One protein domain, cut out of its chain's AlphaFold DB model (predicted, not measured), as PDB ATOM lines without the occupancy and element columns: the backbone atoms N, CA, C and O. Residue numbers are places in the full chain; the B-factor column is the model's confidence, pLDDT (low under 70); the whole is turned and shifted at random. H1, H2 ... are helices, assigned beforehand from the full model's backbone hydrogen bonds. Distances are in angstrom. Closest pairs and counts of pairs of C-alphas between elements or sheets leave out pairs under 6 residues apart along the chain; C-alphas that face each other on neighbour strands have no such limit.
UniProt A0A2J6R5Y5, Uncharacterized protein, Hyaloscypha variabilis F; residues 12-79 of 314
ATOM      1  N   GLN A  12      36.269 131.913  97.938       79.38
ATOM      2  CA  GLN A  12      36.807 130.550  97.915       79.38
ATOM      3  C   GLN A  12      36.430 129.813  96.626       79.38
ATOM      4  O   GLN A  12      37.263 129.093  96.070       79.38
ATOM      5  N   GLU A  13      35.212 130.011  96.122       78.88
ATOM      6  CA  GLU A  13      34.782 129.428  94.851       78.88
ATOM      7  C   GLU A  13      35.564 130.016  93.665       78.88
ATOM      8  O   GLU A  13      36.032 129.269  92.801       78.88
ATOM      9  N   GLU A  14      35.792 131.333  93.651       80.00
ATOM     10  CA  GLU A  14      36.578 132.010  92.614       80.00
ATOM     11  C   GLU A  14      38.058 131.588  92.637       80.00
ATOM     12  O   GLU A  14      38.633 131.277  91.590       80.00
ATOM     13  N   GLU A  15      38.665 131.464  93.820       81.88
ATOM     14  CA  GLU A  15      40.040 130.974  93.967       81.88
ATOM     15  C   GLU A  15      40.168 129.506  93.524       81.88
ATOM     16  O   GLU A  15      41.124 129.132  92.834       81.88
ATOM     17  N   HIS A  16      39.182 128.663  93.849       70.19
ATOM     18  CA  HIS A  16      39.155 127.270  93.402       70.19
ATOM     19  C   HIS A  16      38.900 127.154  91.891       70.19
ATOM     20  O   HIS A  16      39.374 126.208  91.255       70.19
ATOM     21  N   ARG A  17      38.182 128.111  91.291       70.25
ATOM     22  CA  ARG A  17      37.969 128.196  89.841       70.25
ATOM     23  C   ARG A  17      39.228 128.669  89.114       70.25
ATOM     24  O   ARG A  17      39.554 128.104  88.074       70.25
ATOM     25  N   SER A  18      39.969 129.616  89.691       71.12
ATOM     26  CA  SER A  18      41.241 130.114  89.150       71.12
ATOM     27  C   SER A  18      42.380 129.090  89.226       71.12
ATOM     28  O   SER A  18      43.321 129.180  88.442       71.12
ATOM     29  N   LYS A  19      42.320 128.126  90.156       72.00
ATOM     30  CA  LYS A  19      43.310 127.039  90.275       72.00
ATOM     31  C   LYS A  19      43.047 125.857  89.339       72.00
ATOM     32  O   LYS A  19      43.873 124.946  89.284       72.00
ATOM     33  N   ARG A  20      41.922 125.834  88.612       64.56
ATOM     34  CA  ARG A  20      41.671 124.776  87.625       64.56
ATOM     35  C   ARG A  20      42.622 124.961  86.436       64.56
ATOM     36  O   ARG A  20      42.752 126.084  85.947       64.56
ATOM     37  N   PRO A  21      43.288 123.892  85.964       55.97
ATOM     38  CA  PRO A  21      44.148 123.975  84.790       55.97
ATOM     39  C   PRO A  21      43.348 124.511  83.601       55.97
ATOM     40  O   PRO A  21      42.191 124.137  83.396       55.97
ATOM     41  N   SER A  22      43.952 125.424  82.837       63.97
ATOM     42  CA  SER A  22      43.271 126.045  81.703       63.97
ATOM     43  C   SER A  22      42.893 124.984  80.652       63.97
ATOM     44  O   SER A  22      43.627 124.004  80.481       63.97
ATOM     45  N   PRO A  23      41.772 125.161  79.920       59.31
ATOM     46  CA  PRO A  23      41.262 124.164  78.970       59.31
ATOM     47  C   PRO A  23      42.298 123.690  77.938       59.31
ATOM     48  O   PRO A  23      42.287 122.534  77.533       59.31
ATOM     49  N   ILE A  24      43.242 124.564  77.578       58.91
ATOM     50  CA  ILE A  24      44.306 124.318  76.596       58.91
ATOM     51  C   ILE A  24      45.278 123.216  77.064       58.91
ATOM     52  O   ILE A  24      45.774 122.437  76.249       58.91
ATOM     53  N   HIS A  25      45.527 123.087  78.374       66.88
ATOM     54  CA  HIS A  25      46.413 122.040  78.898       66.88
ATOM     55  C   HIS A  25      45.778 120.645  78.854       66.88
ATOM     56  O   HIS A  25      46.492 119.655  78.681       66.88
ATOM     57  N   LEU A  26      44.450 120.556  78.960       74.38
ATOM     58  CA  LEU A  26      43.741 119.274  78.973       74.38
ATOM     59  C   LEU A  26      43.760 118.592  77.600       74.38
ATOM     60  O   LEU A  26      43.876 117.368  77.536       74.38
ATOM     61  N   SER A  27      43.723 119.364  76.511       78.56
ATOM     62  CA  SER A  27      43.778 118.841  75.138       78.56
ATOM     63  C   SER A  27      45.141 118.213  74.822       78.56
ATOM     64  O   SER A  27      45.223 117.103  74.301       78.56
ATOM     65  N   SER A  28      46.235 118.884  75.205       80.50
ATOM     66  CA  SER A  28      47.600 118.370  75.010       80.50
ATOM     67  C   SER A  28      47.872 117.102  75.834       80.50
ATOM     68  O   SER A  28      48.492 116.148  75.345       80.50
ATOM     69  N   LEU A  29      47.358 117.059  77.069       81.50
ATOM     70  CA  LEU A  29      47.419 115.872  77.925       81.50
ATOM     71  C   LEU A  29      46.635 114.702  77.323       81.50
ATOM     72  O   LEU A  29      47.154 113.586  77.283       81.50
ATOM     73  N   ALA A  30      45.442 114.954  76.784       84.88
ATOM     74  CA  ALA A  30      44.634 113.932  76.126       84.88
ATOM     75  C   ALA A  30      45.302 113.346  74.880       84.88
ATOM     76  O   ALA A  30      45.378 112.124  74.746       84.88
ATOM     77  N   LEU A  31      45.866 114.182  74.005       84.81
ATOM     78  CA  LEU A  31      46.614 113.709  72.832       84.81
ATOM     79  C   LEU A  31      47.846 112.883  73.227       84.81
ATOM     80  O   LEU A  31      48.188 111.894  72.579       84.81
ATOM     81  N   SER A  32      48.519 113.260  74.314       87.38
ATOM     82  CA  SER A  32      49.662 112.503  74.838       87.38
ATOM     83  C   SER A  32      49.234 111.159  75.441       87.38
ATOM     84  O   SER A  32      49.911 110.153  75.235       87.38
ATOM     85  N   ALA A  33      48.088 111.115  76.124       86.38
ATOM     86  CA  ALA A  33      47.503 109.894  76.673       86.38
ATOM     87  C   ALA A  33      47.066 108.909  75.574       86.38
ATOM     88  O   ALA A  33      47.358 107.714  75.668       86.38
ATOM     89  N   LEU A  34      46.457 109.412  74.494       88.44
ATOM     90  CA  LEU A  34      46.128 108.615  73.307       88.44
ATOM     91  C   LEU A  34      47.383 108.027  72.652       88.44
ATOM     92  O   LEU A  34      47.418 106.829  72.378       88.44
ATOM     93  N   ARG A  35      48.450 108.824  72.486       89.94
ATOM     94  CA  ARG A  35      49.750 108.333  71.981       89.94
ATOM     95  C   ARG A  35      50.379 107.267  72.883       89.94
ATOM     96  O   ARG A  35      51.078 106.385  72.404       89.94
ATOM     97  N   CYS A  36      50.087 107.296  74.181       90.12
ATOM     98  CA  CYS A  36      50.516 106.266  75.129       90.12
ATOM     99  C   CYS A  36      49.643 104.994  75.109       90.12
ATOM    100  O   CYS A  36      49.875 104.091  75.922       90.12
ATOM    101  N   GLY A  37      48.659 104.910  74.208       90.94
ATOM    102  CA  GLY A  37      47.783 103.752  74.030       90.94
ATOM    103  C   GLY A  37      46.563 103.722  74.953       90.94
ATOM    104  O   GLY A  37      45.968 102.658  75.120       90.94
ATOM    105  N   MET A  38      46.190 104.846  75.576       90.94
ATOM    106  CA  MET A  38      44.896 104.937  76.262       90.94
ATOM    107  C   MET A  38      43.760 104.981  75.240       90.94
ATOM    108  O   MET A  38      43.894 105.587  74.175       90.94
ATOM    109  N   SER A  39      42.624 104.359  75.561       90.06
ATOM    110  CA  SER A  39      41.449 104.474  74.695       90.06
ATOM    111  C   SER A  39      40.856 105.884  74.779       90.06
ATOM    112  O   SER A  39      40.956 106.556  75.808       90.06
ATOM    113  N   ARG A  40      40.178 106.330  73.713       83.75
ATOM    114  CA  ARG A  40      39.434 107.607  73.711       83.75
ATOM    115  C   ARG A  40      38.447 107.699  74.875       83.75
ATOM    116  O   ARG A  40      38.277 108.761  75.459       83.75
ATOM    117  N   GLU A  41      37.857 106.571  75.247       84.00
ATOM    118  CA  GLU A  41      36.908 106.468  76.351       84.00
ATOM    119  C   GLU A  41      37.588 106.694  77.709       84.00
ATOM    120  O   GLU A  41      37.076 107.444  78.534       84.00
ATOM    121  N   GLN A  42      38.776 106.116  77.921       84.62
ATOM    122  CA  GLN A  42      39.562 106.336  79.139       84.62
ATOM    123  C   GLN A  42      40.026 107.787  79.264       84.62
ATOM    124  O   GLN A  42      39.964 108.361  80.346       84.62
ATOM    125  N   VAL A  43      40.464 108.396  78.161       89.69
ATOM    126  CA  VAL A  43      40.887 109.803  78.153       89.69
ATOM    127  C   VAL A  43      39.709 110.736  78.445       89.69
ATOM    128  O   VAL A  43      39.848 111.658  79.247       89.69
ATOM    129  N   ALA A  44      38.537 110.463  77.863       85.19
ATOM    130  CA  ALA A  44      37.314 111.206  78.159       85.19
ATOM    131  C   ALA A  44      36.892 111.061  79.632       85.19
ATOM    132  O   ALA A  44      36.433 112.032  80.231       85.19
ATOM    133  N   TYR A  45      37.081 109.879  80.236       84.00
ATOM    134  CA  TYR A  45      36.801 109.674  81.657       84.00
ATOM    135  C   TYR A  45      37.686 110.522  82.563       84.00
ATOM    136  O   TYR A  45      37.171 111.215  83.433       84.00
ATOM    137  N   GLU A  46      39.001 110.481  82.362       86.81
ATOM    138  CA  GLU A  46      39.956 111.223  83.195       86.81
ATOM    139  C   GLU A  46      39.677 112.733  83.121       86.81
ATOM    140  O   GLU A  46      39.549 113.399  84.147       86.81
ATOM    141  N   GLN A  47      39.432 113.261  81.915       85.31
ATOM    142  CA  GLN A  47      39.037 114.662  81.744       85.31
ATOM    143  C   GLN A  47      37.695 114.999  82.412       85.31
ATOM    144  O   GLN A  47      37.501 116.124  82.875       85.31
ATOM    145  N   TRP A  48      36.755 114.051  82.457       85.19
ATOM    146  CA  TRP A  48      35.489 114.230  83.162       85.19
ATOM    147  C   TRP A  48      35.697 114.282  84.675       85.19
ATOM    148  O   TRP A  48      35.191 115.206  85.317       85.19
ATOM    149  N   VAL A  49      36.472 113.344  85.232       84.69
ATOM    150  CA  VAL A  49      36.800 113.288  86.665       84.69
ATOM    151  C   VAL A  49      37.430 114.604  87.122       84.69
ATOM    152  O   VAL A  49      37.017 115.145  88.146       84.69
ATOM    153  N   ASP A  50      38.332 115.174  86.322       83.38
ATOM    154  CA  ASP A  50      38.982 116.458  86.616       83.38
ATOM    155  C   ASP A  50      38.015 117.659  86.609       83.38
ATOM    156  O   ASP A  50      38.275 118.691  87.238       83.38
ATOM    157  N   ARG A  51      36.884 117.559  85.895       78.94
ATOM    158  CA  ARG A  51      35.868 118.622  85.835       78.94
ATOM    159  C   ARG A  51      34.826 118.510  86.953       78.94
ATOM    160  O   ARG A  51      34.258 119.545  87.324       78.94
ATOM    161  N   GLN A  52      34.591 117.315  87.494       79.62
ATOM    162  CA  GLN A  52      33.556 117.082  88.502       79.62
ATOM    163  C   GLN A  52      33.960 117.563  89.906       79.62
ATOM    164  O   GLN A  52      35.125 117.478  90.300       79.62
ATOM    165  N   PRO A  53      33.001 118.048  90.712       80.19
ATOM    166  CA  PRO A  53      33.228 118.227  92.138       80.19
ATOM    167  C   PRO A  53      33.455 116.860  92.805       80.19
ATOM    168  O   PRO A  53      32.799 115.873  92.479       80.19
ATOM    169  N   ILE A  54      34.361 116.811  93.788       70.88
ATOM    170  CA  ILE A  54      34.844 115.573  94.440       70.88
ATOM    171  C   ILE A  54      33.702 114.698  95.008       70.88
ATOM    172  O   ILE A  54      33.867 113.490  95.159       70.88
ATOM    173  N   GLY A  55      32.533 115.280  95.300       79.44
ATOM    174  CA  GLY A  55      31.357 114.568  95.814       79.44
ATOM    175  C   GLY A  55      30.465 113.885  94.767       79.44
ATOM    176  O   GLY A  55      29.602 113.104  95.156       79.44
ATOM    177  N   GLU A  56      30.650 114.158  93.473       76.00
ATOM    178  CA  GLU A  56      29.765 113.676  92.392       76.00
ATOM    179  C   GLU A  56      30.459 112.704  91.428       76.00
ATOM    180  O   GLU A  56      29.844 112.199  90.485       76.00
ATOM    181  N   VAL A  57      31.735 112.395  91.674       78.56
ATOM    182  CA  VAL A  57      32.508 111.462  90.850       78.56
ATOM    183  C   VAL A  57      31.963 110.044  91.031       78.56
ATOM    184  O   VAL A  57      32.271 109.354  92.004       78.56
ATOM    185  N   LYS A  58      31.164 109.593  90.065       80.69
ATOM    186  CA  LYS A  58      30.807 108.182  89.891       80.69
ATOM    187  C   LYS A  58      31.995 107.399  89.333       80.69
ATOM    188  O   LYS A  58      32.753 107.891  88.486       80.69
ATOM    189  N   GLY A  59      32.136 106.151  89.769       80.94
ATOM    190  CA  GLY A  59      33.095 105.235  89.156       80.94
ATOM    191  C   GLY A  59      32.762 104.994  87.678       80.94
ATOM    192  O   GLY A  59      31.594 104.966  87.300       80.94
ATOM    193  N   TRP A  60      33.770 104.771  86.831       77.56
ATOM    194  CA  TRP A  60      33.562 104.460  85.407       77.56
ATOM    195  C   TRP A  60      32.602 103.283  85.188       77.56
ATOM    196  O   TRP A  60      31.785 103.312  84.271       77.56
ATOM    197  N   GLU A  61      32.673 102.265  86.050       80.81
ATOM    198  CA  GLU A  61      31.781 101.097  86.030       80.81
ATOM    199  C   GLU A  61      30.360 101.410  86.526       80.81
ATOM    200  O   GLU A  61      29.419 100.715  86.149       80.81
ATOM    201  N   GLU A  62      30.196 102.461  87.335       84.75
ATOM    202  CA  GLU A  62      28.894 102.932  87.824       84.75
ATOM    203  C   GLU A  62      28.179 103.827  86.807       84.75
ATOM    204  O   GLU A  62      26.949 103.900  86.824       84.75
ATOM    205  N   MET A  63      28.916 104.483  85.901       79.62
ATOM    206  CA  MET A  63      28.306 105.127  84.738       79.62
ATOM    207  C   MET A  63      27.664 104.067  83.838       79.62
ATOM    208  O   MET A  63      28.266 103.041  83.515       79.62
ATOM    209  N   GLY A  64      26.427 104.301  83.405       86.06
ATOM    210  CA  GLY A  64      25.778 103.417  82.437       86.06
ATOM    211  C   GLY A  64      26.530 103.415  81.099       86.06
ATOM    212  O   GLY A  64      27.175 104.396  80.742       86.06
ATOM    213  N   SER A  65      26.434 102.339  80.311       80.81
ATOM    214  CA  SER A  65      27.045 102.294  78.968       80.81
ATOM    215  C   SER A  65      26.549 103.416  78.048       80.81
ATOM    216  O   SER A  65      27.324 103.941  77.256       80.81
ATOM    217  N   VAL A  66      25.282 103.807  78.191       82.75
ATOM    218  CA  VAL A  66      24.665 104.921  77.456       82.75
ATOM    219  C   VAL A  66      25.261 106.263  77.885       82.75
ATOM    220  O   VAL A  66      25.673 107.041  77.034       82.75
ATOM    221  N   GLU A  67      25.388 106.488  79.195       81.50
ATOM    222  CA  GLU A  67      25.979 107.704  79.777       81.50
ATOM    223  C   GLU A  67      27.445 107.853  79.337       81.50
ATOM    224  O   GLU A  67      27.860 108.925  78.902       81.50
ATOM    225  N   ARG A  68      28.211 106.750  79.325       78.81
ATOM    226  CA  ARG A  68      29.582 106.730  78.790       78.81
ATOM    227  C   ARG A  68      29.634 107.085  77.301       78.81
ATOM    228  O   ARG A  68      30.482 107.873  76.895       78.81
ATOM    229  N   ALA A  69      28.740 106.527  76.485       79.44
ATOM    230  CA  ALA A  69      28.728 106.770  75.042       79.44
ATOM    231  C   ALA A  69      28.337 108.213  74.684       79.44
ATOM    232  O   ALA A  69      28.913 108.790  73.761       79.44
ATOM    233  N   GLU A  70      27.384 108.814  75.401       80.25
ATOM    234  CA  GLU A  70      27.049 110.235  75.235       80.25
ATOM    235  C   GLU A  70      28.228 111.136  75.609       80.25
ATOM    236  O   GLU A  70      28.547 112.064  74.868       80.25
ATOM    237  N   TRP A  71      28.945 110.814  76.686       74.69
ATOM    238  CA  TRP A  71      30.129 111.571  77.093       74.69
ATOM    239  C   TRP A  71      31.271 111.499  76.088       74.69
ATOM    240  O   TRP A  71      31.877 112.524  75.770       74.69
ATOM    241  N   VAL A  72      31.544 110.312  75.543       77.00
ATOM    242  CA  VAL A  72      32.554 110.148  74.491       77.00
ATOM    243  C   VAL A  72      32.202 110.980  73.258       77.00
ATOM    244  O   VAL A  72      33.107 111.524  72.636       77.00
ATOM    245  N   LYS A  73      30.916 111.148  72.928       79.69
ATOM    246  CA  LYS A  73      30.493 112.042  71.839       79.69
ATOM    247  C   LYS A  73      30.739 113.509  72.182       79.69
ATOM    248  O   LYS A  73      31.343 114.211  71.384       79.69
ATOM    249  N   VAL A  74      30.325 113.964  73.367       76.69
ATOM    250  CA  VAL A  74      30.511 115.362  73.802       76.69
ATOM    251  C   VAL A  74      31.995 115.745  73.821       76.69
ATOM    252  O   VAL A  74      32.371 116.775  73.267       76.69
ATOM    253  N   MET A  75      32.849 114.892  74.389       69.31
ATOM    254  CA  MET A  75      34.294 115.144  74.462       69.31
ATOM    255  C   MET A  75      35.016 114.853  73.139       69.31
ATOM    256  O   MET A  75      36.016 115.493  72.831       69.31
ATOM    257  N   GLY A  76      34.514 113.909  72.339       66.00
ATOM    258  CA  GLY A  76      35.037 113.599  71.006       66.00
ATOM    259  C   GLY A  76      34.864 114.757  70.025       66.00
ATOM    260  O   GLY A  76      35.770 115.017  69.241       66.00
ATOM    261  N   ILE A  77      33.761 115.503  70.142       58.72
ATOM    262  CA  ILE A  77      33.527 116.743  69.389       58.72
ATOM    263  C   ILE A  77      34.505 117.851  69.835       58.72
ATOM    264  O   ILE A  77      35.015 118.583  68.990       58.72
ATOM    265  N   GLU A  78      34.830 117.955  71.135       59.00
ATOM    266  CA  GLU A  78      35.846 118.909  71.635       59.00
ATOM    267  C   GLU A  78      37.279 118.548  71.194       59.00
ATOM    268  O   GLU A  78      38.125 119.434  71.067       59.00
ATOM    269  N   MET A  79      37.568 117.267  70.944       54.25
ATOM    270  CA  MET A  79      38.902 116.774  70.564       54.25
ATOM    271  C   MET A  79      39.212 116.880  69.065       54.25
ATOM    272  O   MET A  79      40.253 116.387  68.637       54.25
TER     273      MET A  79
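Overview. This is residues 12 to 79 of the 314 residues of an uncharacterized protein of Hyaloscypha variabilis F (UniProt A0A2J6R5Y5). A helical hairpin, H2 and H3, has H4 crossing one end of H3, while residues 12 to 19, with H1, stick out. The 68 printed residues have four named helices, H1 to H4 in order, and no named strand: all helix. It is only just compact, close to loose: radius of gyration of the C-alphas 12.9 A, spans 35 by 27 by 19 A.

Arrangement. Start at H1, residues 12 to 18, apart from H2, residues 23 to 35. H3, residues 40 to 51, touches H2 in a hairpin, opposite ways at a shallow tilt of 30 degrees; the closest C-alphas, of Ala 30 and Val 43, are 5.9 A apart. With residues 40 to 44 alone, H3 touches H4, residues 65 to 78, about perpendicular at 84 degrees; the closest C-alphas, of Glu 41 and Val 72, are 6.0 A apart. Every O i to N i+4 pair is within hydrogen-bond range in H1, H3 and H4, and 7 of 9 in H2.

Along the chain. Find C-alpha 12 at (36.807, 130.550, 97.915); H1 runs 9.8 A. H2 runs 19.3 A, H3 16.8 A, and H4 20.2 A to C-alpha 78 at (35.846, 118.909, 71.635).

Size, cuts and confidence. The printed part has no cut. Look for the long link at residues 52 to 64, and for pLDDT under 70 at residues 20 to 25 and 75 to 79.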